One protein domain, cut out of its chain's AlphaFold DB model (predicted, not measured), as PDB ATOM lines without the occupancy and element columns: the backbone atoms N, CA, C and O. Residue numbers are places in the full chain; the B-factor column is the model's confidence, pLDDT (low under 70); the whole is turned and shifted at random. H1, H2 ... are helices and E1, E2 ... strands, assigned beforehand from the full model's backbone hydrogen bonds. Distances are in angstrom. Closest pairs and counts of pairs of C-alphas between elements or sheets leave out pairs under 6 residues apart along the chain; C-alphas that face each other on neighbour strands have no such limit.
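What this domain is: This is residues 75 to 112 and 759 to 790 of the 790 residues of the protein "MIZ/SP-RING zinc finger" of Fasciola hepatica (UniProt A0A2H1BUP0). A small two-stranded sheet, E1 and E2, forms the middle of a long, loose model, and H2, E2 and H3 follow one another along its length, with H2 leading in at one end and H3 leading out at the other. Beside the sheet, the loop of residues 80 to 89, H1 and the unnamed stretch 98 to 112 make the thicker part, while residues 759 to 764 of H2 and residues 784 to 790 stick out at the two ends. The printed part has 70 residues, with three named helices and two named strands in the order E1, H1, H2, E2, H3; the sheet is antiparallel and the class is mostly helix. The whole is loose, with a radius of gyration of the C-alphas of 13.9 A, and a rod in outline, spanning 50 by 21 by 20 A.

Where its parts are: Begin at the sheet: find C-alpha 76 at (125.338, 108.308, 125.086), where E1 starts, residues 76 to 79, 11.0 A long. Its partner E2 is residues 772 to 774. Before E2 look for H2, residues 759 to 769, running 15.4 A from C-alpha 759 at (98.873, 124.644, 126.837). After E2 comes H3, residues 777 to 786, 13.5 A long, ending at C-alpha 786 at (140.189, 110.937, 131.523). H1 is residues 90 to 97, 10.3 A long.

How they stand to each other: E1 and E2 are antiparallel neighbours, with 156 degrees between their directions. Look at N 78 and O 773, 2.9 A apart, and at N 773 and O 78, also 2.9 A, both within hydrogen-bond range. The C-alphas of Gly 77 and Val 774 face each other at 4.3 A. Residues 76 to 77 of E1 also make a short antiparallel pairing with residues 88 to 89. Next, find the closest C-alphas of E1 and H1, those of Gly 77 and Met 90, 5.4 A apart. The closest C-alphas of E1 and H3 are those of Pro 76 and Asp 777, 6.3 A apart. H1 and H3 are apart, as are H2 and H3, H1 and H2, and E1 and H2. In H1, H2 and H3 every O i to N i+4 pair is within hydrogen-bond range.

The domain as a whole: The two C-alphas farthest apart are those of Ala 759 and Thr 790, the chain's last residue, at 51.8 A. Residues 113 to 758 are not printed, and C-alphas 112 and 759 are 21.3 A apart across this cut. Of the links printed whole, H2 to E2 and E2 to H3 are tight, E1 to H1 is short, and none is long. The mean pLDDT of the printed part is 73.5; look for values under 70 at residues 99 to 101, 110 to 112, 759 to 768, 776 to 779 and 781 to 790.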
ATOM      1  N   VAL A  75     125.116 107.788 120.649       89.75
ATOM      2  CA  VAL A  75     124.624 108.970 121.361       89.75
ATOM      3  C   VAL A  75     124.421 108.573 122.825       89.75
ATOM      4  O   VAL A  75     123.318 108.148 123.179       89.75
ATOM      5  N   PRO A  76     125.468 108.625 123.669       90.44
ATOM      6  CA  PRO A  76     125.338 108.308 125.086       90.44
ATOM      7  C   PRO A  76     124.424 109.333 125.769       90.44
ATOM      8  O   PRO A  76     124.650 110.542 125.716       90.44
ATOM      9  N   GLY A  77     123.364 108.853 126.411       89.62
ATOM     10  CA  GLY A  77     122.384 109.699 127.078       89.62
ATOM     11  C   GLY A  77     121.722 109.025 128.274       89.62
ATOM     12  O   GLY A  77     121.935 107.845 128.557       89.62
ATOM     13  N   ARG A  78     120.927 109.812 128.993       88.62
ATOM     14  CA  ARG A  78     120.214 109.428 130.213       88.62
ATOM     15  C   ARG A  78     118.936 110.267 130.342       88.62
ATOM     16  O   ARG A  78     118.707 111.195 129.570       88.62
ATOM     17  N   ILE A  79     118.099 109.954 131.323       87.19
ATOM     18  CA  ILE A  79     116.987 110.813 131.741       87.19
ATOM     19  C   ILE A  79     117.404 111.570 133.015       87.19
ATOM     20  O   ILE A  79     118.016 110.980 133.908       87.19
ATOM     21  N   THR A  80     117.094 112.865 133.113       82.94
ATOM     22  CA  THR A  80     117.355 113.693 134.303       82.94
ATOM     23  C   THR A  80     116.743 113.053 135.547       82.94
ATOM     24  O   THR A  80     115.615 112.557 135.490       82.94
ATOM     25  N   GLY A  81     117.439 113.112 136.683       79.75
ATOM     26  CA  GLY A  81     116.963 112.525 137.942       79.75
ATOM     27  C   GLY A  81     117.170 111.010 138.063       79.75
ATOM     28  O   GLY A  81     116.791 110.434 139.077       79.75
ATOM     29  N   CYS A  82     117.795 110.357 137.077       84.56
ATOM     30  CA  CYS A  82     118.252 108.977 137.220       84.56
ATOM     31  C   CYS A  82     119.487 108.892 138.133       84.56
ATOM     32  O   CYS A  82     120.550 109.404 137.790       84.56
ATOM     33  N   GLU A  83     119.378 108.164 139.247       84.44
ATOM     34  CA  GLU A  83     120.489 107.916 140.186       84.44
ATOM     35  C   GLU A  83     121.607 107.019 139.625       84.44
ATOM     36  O   GLU A  83     122.678 106.898 140.232       84.44
ATOM     37  N   HIS A  84     121.386 106.349 138.489       84.75
ATOM     38  CA  HIS A  84     122.431 105.569 137.830       84.75
ATOM     39  C   HIS A  84     123.366 106.453 136.999       84.75
ATOM     40  O   HIS A  84     122.969 107.419 136.342       84.75
ATOM     41  N   ILE A  85     124.641 106.074 137.024       83.62
ATOM     42  CA  ILE A  85     125.697 106.683 136.216       83.62
ATOM     43  C   ILE A  85     125.758 106.091 134.797       83.62
ATOM     44  O   ILE A  85     126.225 106.751 133.876       83.62
ATOM     45  N   GLU A  86     125.245 104.871 134.603       87.44
ATOM     46  CA  GLU A  86     125.188 104.216 133.293       87.44
ATOM     47  C   GLU A  86     124.390 105.046 132.280       87.44
ATOM     48  O   GLU A  86     123.227 105.387 132.523       87.44
ATOM     49  N   ALA A  87     124.999 105.322 131.127       90.31
ATOM     50  CA  ALA A  87     124.315 105.859 129.959       90.31
ATOM     51  C   ALA A  87     123.728 104.733 129.087       90.31
ATOM     52  O   ALA A  87     124.177 103.585 129.109       90.31
ATOM     53  N   PHE A  88     122.737 105.079 128.270       92.12
ATOM     54  CA  PHE A  88     122.221 104.231 127.198       92.12
ATOM     55  C   PHE A  88     122.260 104.965 125.854       92.12
ATOM     56  O   PHE A  88     122.426 106.181 125.793       92.12
ATOM     57  N   ASP A  89     122.105 104.219 124.759       92.12
ATOM     58  CA  ASP A  89     122.065 104.809 123.425       92.12
ATOM     59  C   ASP A  89     120.724 105.525 123.187       92.12
ATOM     60  O   ASP A  89     119.669 104.890 123.108       92.12
ATOM     61  N   MET A  90     120.767 106.855 123.088       90.75
ATOM     62  CA  MET A  90     119.590 107.708 122.913       90.75
ATOM     63  C   MET A  90     118.981 107.591 121.502       90.75
ATOM     64  O   MET A  90     117.770 107.736 121.349       90.75
ATOM     65  N   GLU A  91     119.782 107.278 120.471       91.31
ATOM     66  CA  GLU A  91     119.302 107.062 119.095       91.31
ATOM     67  C   GLU A  91     118.435 105.792 119.031       91.31
ATOM     68  O   GLU A  91     117.321 105.807 118.501       91.31
ATOM     69  N   ALA A  92     118.912 104.696 119.624       91.12
ATOM     70  CA  ALA A  92     118.204 103.424 119.714       91.12
ATOM     71  C   ALA A  92     117.032 103.458 120.714       91.12
ATOM     72  O   ALA A  92     115.990 102.854 120.447       91.12
ATOM     73  N   PHE A  93     117.160 104.188 121.830       90.50
ATOM     74  CA  PHE A  93     116.062 104.402 122.778       90.50
ATOM     75  C   PHE A  93     114.896 105.142 122.124       90.50
ATOM     76  O   PHE A  93     113.784 104.620 122.095       90.50
ATOM     77  N   LEU A  94     115.149 106.303 121.513       87.62
ATOM     78  CA  LEU A  94     114.085 107.062 120.864       87.62
ATOM     79  C   LEU A  94     113.470 106.289 119.688       87.62
ATOM     80  O   LEU A  94     112.252 106.312 119.547       87.62
ATOM     81  N   ARG A  95     114.246 105.504 118.917       87.88
ATOM     82  CA  ARG A  95     113.689 104.573 117.909       87.88
ATOM     83  C   ARG A  95     112.671 103.584 118.476       87.88
ATOM     84  O   ARG A  95     111.703 103.276 117.787       87.88
ATOM     85  N   ARG A  96     112.884 103.075 119.694       84.50
ATOM     86  CA  ARG A  96     111.940 102.176 120.380       84.50
ATOM     87  C   ARG A  96     110.682 102.927 120.828       84.50
ATOM     88  O   ARG A  96     109.581 102.411 120.662       84.50
ATOM     89  N   GLU A  97     110.845 104.140 121.349       81.38
ATOM     90  CA  GLU A  97     109.753 104.948 121.907       81.38
ATOM     91  C   GLU A  97     108.870 105.644 120.847       81.38
ATOM     92  O   GLU A  97     107.749 106.020 121.176       81.38
ATOM     93  N   VAL A  98     109.303 105.775 119.579       70.06
ATOM     94  CA  VAL A  98     108.544 106.444 118.485       70.06
ATOM     95  C   VAL A  98     107.075 106.001 118.379       70.06
ATOM     96  O   VAL A  98     106.223 106.819 118.039       70.06
ATOM     97  N   LEU A  99     106.770 104.727 118.646       56.84
ATOM     98  CA  LEU A  99     105.412 104.184 118.510       56.84
ATOM     99  C   LEU A  99     104.517 104.459 119.727       56.84
ATOM    100  O   LEU A  99     103.307 104.587 119.567       56.84
ATOM    101  N   TRP A 100     105.099 104.526 120.928       59.25
ATOM    102  CA  TRP A 100     104.397 104.709 122.202       59.25
ATOM    103  C   TRP A 100     105.355 105.335 123.229       59.25
ATOM    104  O   TRP A 100     105.912 104.600 124.047       59.25
ATOM    105  N   PRO A 101     105.564 106.665 123.204       65.62
ATOM    106  CA  PRO A 101     106.528 107.318 124.080       65.62
ATOM    107  C   PRO A 101     106.031 107.290 125.525       65.62
ATOM    108  O   PRO A 101     105.199 108.097 125.938       65.62
ATOM    109  N   ARG A 102     106.551 106.339 126.303       74.44
ATOM    110  CA  ARG A 102     106.424 106.311 127.764       74.44
ATOM    111  C   ARG A 102     107.558 107.098 128.407       74.44
ATOM    112  O   ARG A 102     107.370 107.642 129.487       74.44
ATOM    113  N   LEU A 103     108.708 107.168 127.727       80.75
ATOM    114  CA  LEU A 103     109.910 107.890 128.149       80.75
ATOM    115  C   LEU A 103     110.393 107.475 129.553       80.75
ATOM    116  O   LEU A 103     111.019 108.253 130.268       80.75
ATOM    117  N   ASN A 104     110.132 106.219 129.930       86.19
ATOM    118  CA  ASN A 104     110.693 105.598 131.127       86.19
ATOM    119  C   ASN A 104     112.162 105.253 130.874       86.19
ATOM    120  O   ASN A 104     112.518 104.812 129.779       86.19
ATOM    121  N   CYS A 105     113.013 105.376 131.893       88.00
ATOM    122  CA  CYS A 105     114.416 105.019 131.723       88.00
ATOM    123  C   CYS A 105     114.572 103.503 131.479       88.00
ATOM    124  O   CYS A 105     114.117 102.706 132.302       88.00
ATOM    125  N   PRO A 106     115.256 103.065 130.405       89.19
ATOM    126  CA  PRO A 106     115.396 101.649 130.071       89.19
ATOM    127  C   PRO A 106     116.400 100.883 130.957       89.19
ATOM    128  O   PRO A 106     116.594  99.691 130.729       89.19
ATOM    129  N   ILE A 107     117.040 101.548 131.930       89.19
ATOM    130  CA  ILE A 107     117.971 100.941 132.897       89.19
ATOM    131  C   ILE A 107     117.277 100.729 134.251       89.19
ATOM    132  O   ILE A 107     117.104  99.590 134.673       89.19
ATOM    133  N   CYS A 108     116.828 101.797 134.922       89.00
ATOM    134  CA  CYS A 108     116.165 101.690 136.231       89.00
ATOM    135  C   CYS A 108     114.641 101.476 136.167       89.00
ATOM    136  O   CYS A 108     114.026 101.199 137.193       89.00
ATOM    137  N   GLY A 109     114.007 101.642 135.002       79.56
ATOM    138  CA  GLY A 109     112.553 101.524 134.830       79.56
ATOM    139  C   GLY A 109     111.720 102.652 135.455       79.56
ATOM    140  O   GLY A 109     110.510 102.687 135.226       79.56
ATOM    141  N   LEU A 110     112.339 103.565 136.211       66.56
ATOM    142  CA  LEU A 110     111.659 104.645 136.925       66.56
ATOM    143  C   LEU A 110     111.021 105.657 135.956       66.56
ATOM    144  O   LEU A 110     111.718 106.209 135.096       66.56
ATOM    145  N   PRO A 111     109.720 105.959 136.120       59.12
ATOM    146  CA  PRO A 111     109.174 107.259 135.792       59.12
ATOM    147  C   PRO A 111     109.463 108.228 136.951       59.12
ATOM    148  O   PRO A 111     109.015 108.014 138.074       59.12
ATOM    149  N   GLU A 112     110.153 109.325 136.644       48.41
ATOM    150  CA  GLU A 112     110.480 110.418 137.577       48.41
ATOM    151  C   GLU A 112     111.476 110.068 138.705       48.41
ATOM    152  O   GLU A 112     112.007 108.961 138.790       48.41
ATOM    153  N   ALA A 759      97.488 124.259 126.616       61.41
ATOM    154  CA  ALA A 759      98.873 124.644 126.837       61.41
ATOM    155  C   ALA A 759      99.535 123.836 127.965       61.41
ATOM    156  O   ALA A 759     100.744 123.636 127.921       61.41
ATOM    157  N   GLU A 760      98.803 123.385 128.987       63.75
ATOM    158  CA  GLU A 760      99.316 122.480 130.035       63.75
ATOM    159  C   GLU A 760      99.672 121.101 129.479       63.75
ATOM    160  O   GLU A 760     100.775 120.619 129.722       63.75
ATOM    161  N   SER A 761      98.795 120.510 128.668       58.56
ATOM    162  CA  SER A 761      99.017 119.192 128.053       58.56
ATOM    163  C   SER A 761     100.237 119.197 127.123       58.56
ATOM    164  O   SER A 761     101.091 118.313 127.186       58.56
ATOM    165  N   ILE A 762     100.367 120.248 126.307       64.12
ATOM    166  CA  ILE A 762     101.520 120.450 125.418       64.12
ATOM    167  C   ILE A 762     102.798 120.725 126.232       64.12
ATOM    168  O   ILE A 762     103.845 120.139 125.950       64.12
ATOM    169  N   ARG A 763     102.726 121.555 127.287       66.94
ATOM    170  CA  ARG A 763     103.854 121.787 128.211       66.94
ATOM    171  C   ARG A 763     104.297 120.512 128.926       66.94
ATOM    172  O   ARG A 763     105.492 120.364 129.139       66.94
ATOM    173  N   ALA A 764     103.389 119.600 129.273       65.12
ATOM    174  CA  ALA A 764     103.734 118.336 129.920       65.12
ATOM    175  C   ALA A 764     104.554 117.419 128.994       65.12
ATOM    176  O   ALA A 764     105.571 116.877 129.419       65.12
ATOM    177  N   LEU A 765     104.174 117.309 127.715       64.12
ATOM    178  CA  LEU A 765     104.928 116.517 126.736       64.12
ATOM    179  C   LEU A 765     106.294 117.150 126.413       64.12
ATOM    180  O   LEU A 765     107.300 116.444 126.370       64.12
ATOM    181  N   PHE A 766     106.374 118.480 126.286       67.81
ATOM    182  CA  PHE A 766     107.674 119.158 126.202       67.81
ATOM    183  C   PHE A 766     108.513 118.959 127.472       67.81
ATOM    184  O   PHE A 766     109.697 118.667 127.359       67.81
ATOM    185  N   ALA A 767     107.917 119.013 128.667       69.56
ATOM    186  CA  ALA A 767     108.622 118.770 129.925       69.56
ATOM    187  C   ALA A 767     109.163 117.333 130.045       69.56
ATOM    188  O   ALA A 767     110.194 117.130 130.679       69.56
ATOM    189  N   GLN A 768     108.522 116.338 129.420       69.88
ATOM    190  CA  GLN A 768     109.074 114.981 129.313       69.88
ATOM    191  C   GLN A 768     110.285 114.928 128.371       69.88
ATOM    192  O   GLN A 768     111.286 114.295 128.701       69.88
ATOM    193  N   ILE A 769     110.245 115.633 127.235       73.88
ATOM    194  CA  ILE A 769     111.392 115.739 126.317       73.88
ATOM    195  C   ILE A 769     112.536 116.547 126.959       73.88
ATOM    196  O   ILE A 769     113.706 116.227 126.764       73.88
ATOM    197  N   ASP A 770     112.230 117.567 127.762       74.25
ATOM    198  CA  ASP A 770     113.191 118.387 128.520       74.25
ATOM    199  C   ASP A 770     113.940 117.607 129.615       74.25
ATOM    200  O   ASP A 770     114.978 118.070 130.085       74.25
ATOM    201  N   ARG A 771     113.479 116.398 129.962       75.94
ATOM    202  CA  ARG A 771     114.178 115.458 130.854       75.94
ATOM    203  C   ARG A 771     115.204 114.571 130.144       75.94
ATOM    204  O   ARG A 771     115.839 113.760 130.805       75.94
ATOM    205  N   LEU A 772     115.376 114.663 128.825       78.88
ATOM    206  CA  LEU A 772     116.379 113.860 128.116       78.88
ATOM    207  C   LEU A 772     117.745 114.565 128.128       78.88
ATOM    208  O   LEU A 772     117.945 115.572 127.444       78.88
ATOM    209  N   GLU A 773     118.684 114.006 128.894       78.69
ATOM    210  CA  GLU A 773     120.096 114.393 128.908       78.69
ATOM    211  C   GLU A 773     120.842 113.636 127.811       78.69
ATOM    212  O   GLU A 773     120.892 112.404 127.800       78.69
ATOM    213  N   VAL A 774     121.475 114.374 126.904       77.12
ATOM    214  CA  VAL A 774     122.473 113.823 125.986       77.12
ATOM    215  C   VAL A 774     123.843 114.313 126.430       77.12
ATOM    216  O   VAL A 774     124.060 115.513 126.620       77.12
ATOM    217  N   PHE A 775     124.767 113.372 126.587       75.19
ATOM    218  CA  PHE A 775     126.187 113.667 126.640       75.19
ATOM    219  C   PHE A 775     126.682 113.740 125.191       75.19
ATOM    220  O   PHE A 775     126.298 112.924 124.352       75.19
ATOM    221  N   LEU A 776     127.550 114.700 124.869       63.16
ATOM    222  CA  LEU A 776     128.315 114.598 123.623       63.16
ATOM    223  C   LEU A 776     129.166 113.330 123.696       63.16
ATOM    224  O   LEU A 776     129.689 113.035 124.774       63.16
ATOM    225  N   ASP A 777     129.350 112.630 122.575       60.66
ATOM    226  CA  ASP A 777     130.194 111.428 122.522       60.66
ATOM    227  C   ASP A 777     131.583 111.737 123.104       60.66
ATOM    228  O   ASP A 777     131.988 111.126 124.086       60.66
ATOM    229  N   GLU A 778     132.216 112.834 122.669       61.06
ATOM    230  CA  GLU A 778     133.456 113.346 123.271       61.06
ATOM    231  C   GLU A 778     133.377 113.618 124.780       61.06
ATOM    232  O   GLU A 778     134.379 113.466 125.463       61.06
ATOM    233  N   SER A 779     132.238 114.045 125.332       66.12
ATOM    234  CA  SER A 779     132.126 114.347 126.770       66.12
ATOM    235  C   SER A 779     131.972 113.095 127.633       66.12
ATOM    236  O   SER A 779     132.576 113.037 128.699       66.12
ATOM    237  N   TYR A 780     131.234 112.081 127.168       70.50
ATOM    238  CA  TYR A 780     131.118 110.799 127.872       70.50
ATOM    239  C   TYR A 780     132.358 109.932 127.638       70.50
ATOM    240  O   TYR A 780     132.880 109.351 128.581       70.50
ATOM    241  N   VAL A 781     132.909 109.918 126.421       66.19
ATOM    242  CA  VAL A 781     134.195 109.271 126.127       66.19
ATOM    243  C   VAL A 781     135.317 109.957 126.904       66.19
ATOM    244  O   VAL A 781     136.008 109.276 127.648       66.19
ATOM    245  N   ARG A 782     135.469 111.292 126.872       62.84
ATOM    246  CA  ARG A 782     136.498 111.945 127.704       62.84
ATOM    247  C   ARG A 782     136.230 111.845 129.203       62.84
ATOM    248  O   ARG A 782     137.204 111.918 129.941       62.84
ATOM    249  N   PHE A 783     134.996 111.613 129.656       66.81
ATOM    250  CA  PHE A 783     134.757 111.152 131.024       66.81
ATOM    251  C   PHE A 783     135.393 109.768 131.220       66.81
ATOM    252  O   PHE A 783     136.398 109.666 131.909       66.81
ATOM    253  N   VAL A 784     134.911 108.731 130.527       64.94
ATOM    254  CA  VAL A 784     135.390 107.334 130.635       64.94
ATOM    255  C   VAL A 784     136.904 107.172 130.391       64.94
ATOM    256  O   VAL A 784     137.510 106.235 130.904       64.94
ATOM    257  N   GLU A 785     137.535 108.069 129.631       59.69
ATOM    258  CA  GLU A 785     138.961 108.007 129.286       59.69
ATOM    259  C   GLU A 785     139.883 108.932 130.092       59.69
ATOM    260  O   GLU A 785     141.079 108.655 130.136       59.69
ATOM    261  N   ASN A 786     139.377 110.010 130.710       52.97
ATOM    262  CA  ASN A 786     140.189 110.937 131.523       52.97
ATOM    263  C   ASN A 786     139.768 110.973 133.000       52.97
ATOM    264  O   ASN A 786     140.368 111.714 133.776       52.97
ATOM    265  N   PHE A 787     138.766 110.190 133.415       48.97
ATOM    266  CA  PHE A 787     138.551 109.915 134.831       48.97
ATOM    267  C   PHE A 787     139.793 109.161 135.334       48.97
ATOM    268  O   PHE A 787     140.129 108.087 134.828       48.97
ATOM    269  N   SER A 788     140.548 109.803 136.229       34.91
ATOM    270  CA  SER A 788     141.922 109.418 136.563       34.91
ATOM    271  C   SER A 788     142.002 107.970 137.023       34.91
ATOM    272  O   SER A 788     141.327 107.618 137.979       34.91
ATOM    273  N   CYS A 789     142.827 107.158 136.355       34.28
ATOM    274  CA  CYS A 789     143.107 105.763 136.706       34.28
ATOM    275  C   CYS A 789     144.435 105.677 137.478       34.28
ATOM    276  O   CYS A 789     145.453 105.254 136.931       34.28
ATOM    277  N   THR A 790     144.417 106.143 138.723       31.98
ATOM    278  CA  THR A 790     145.529 106.174 139.689       31.98
ATOM    279  C   THR A 790     145.270 105.167 140.789       31.98
ATOM    280  O   THR A 790     144.281 105.384 141.525       31.98
TER     281      THR A 790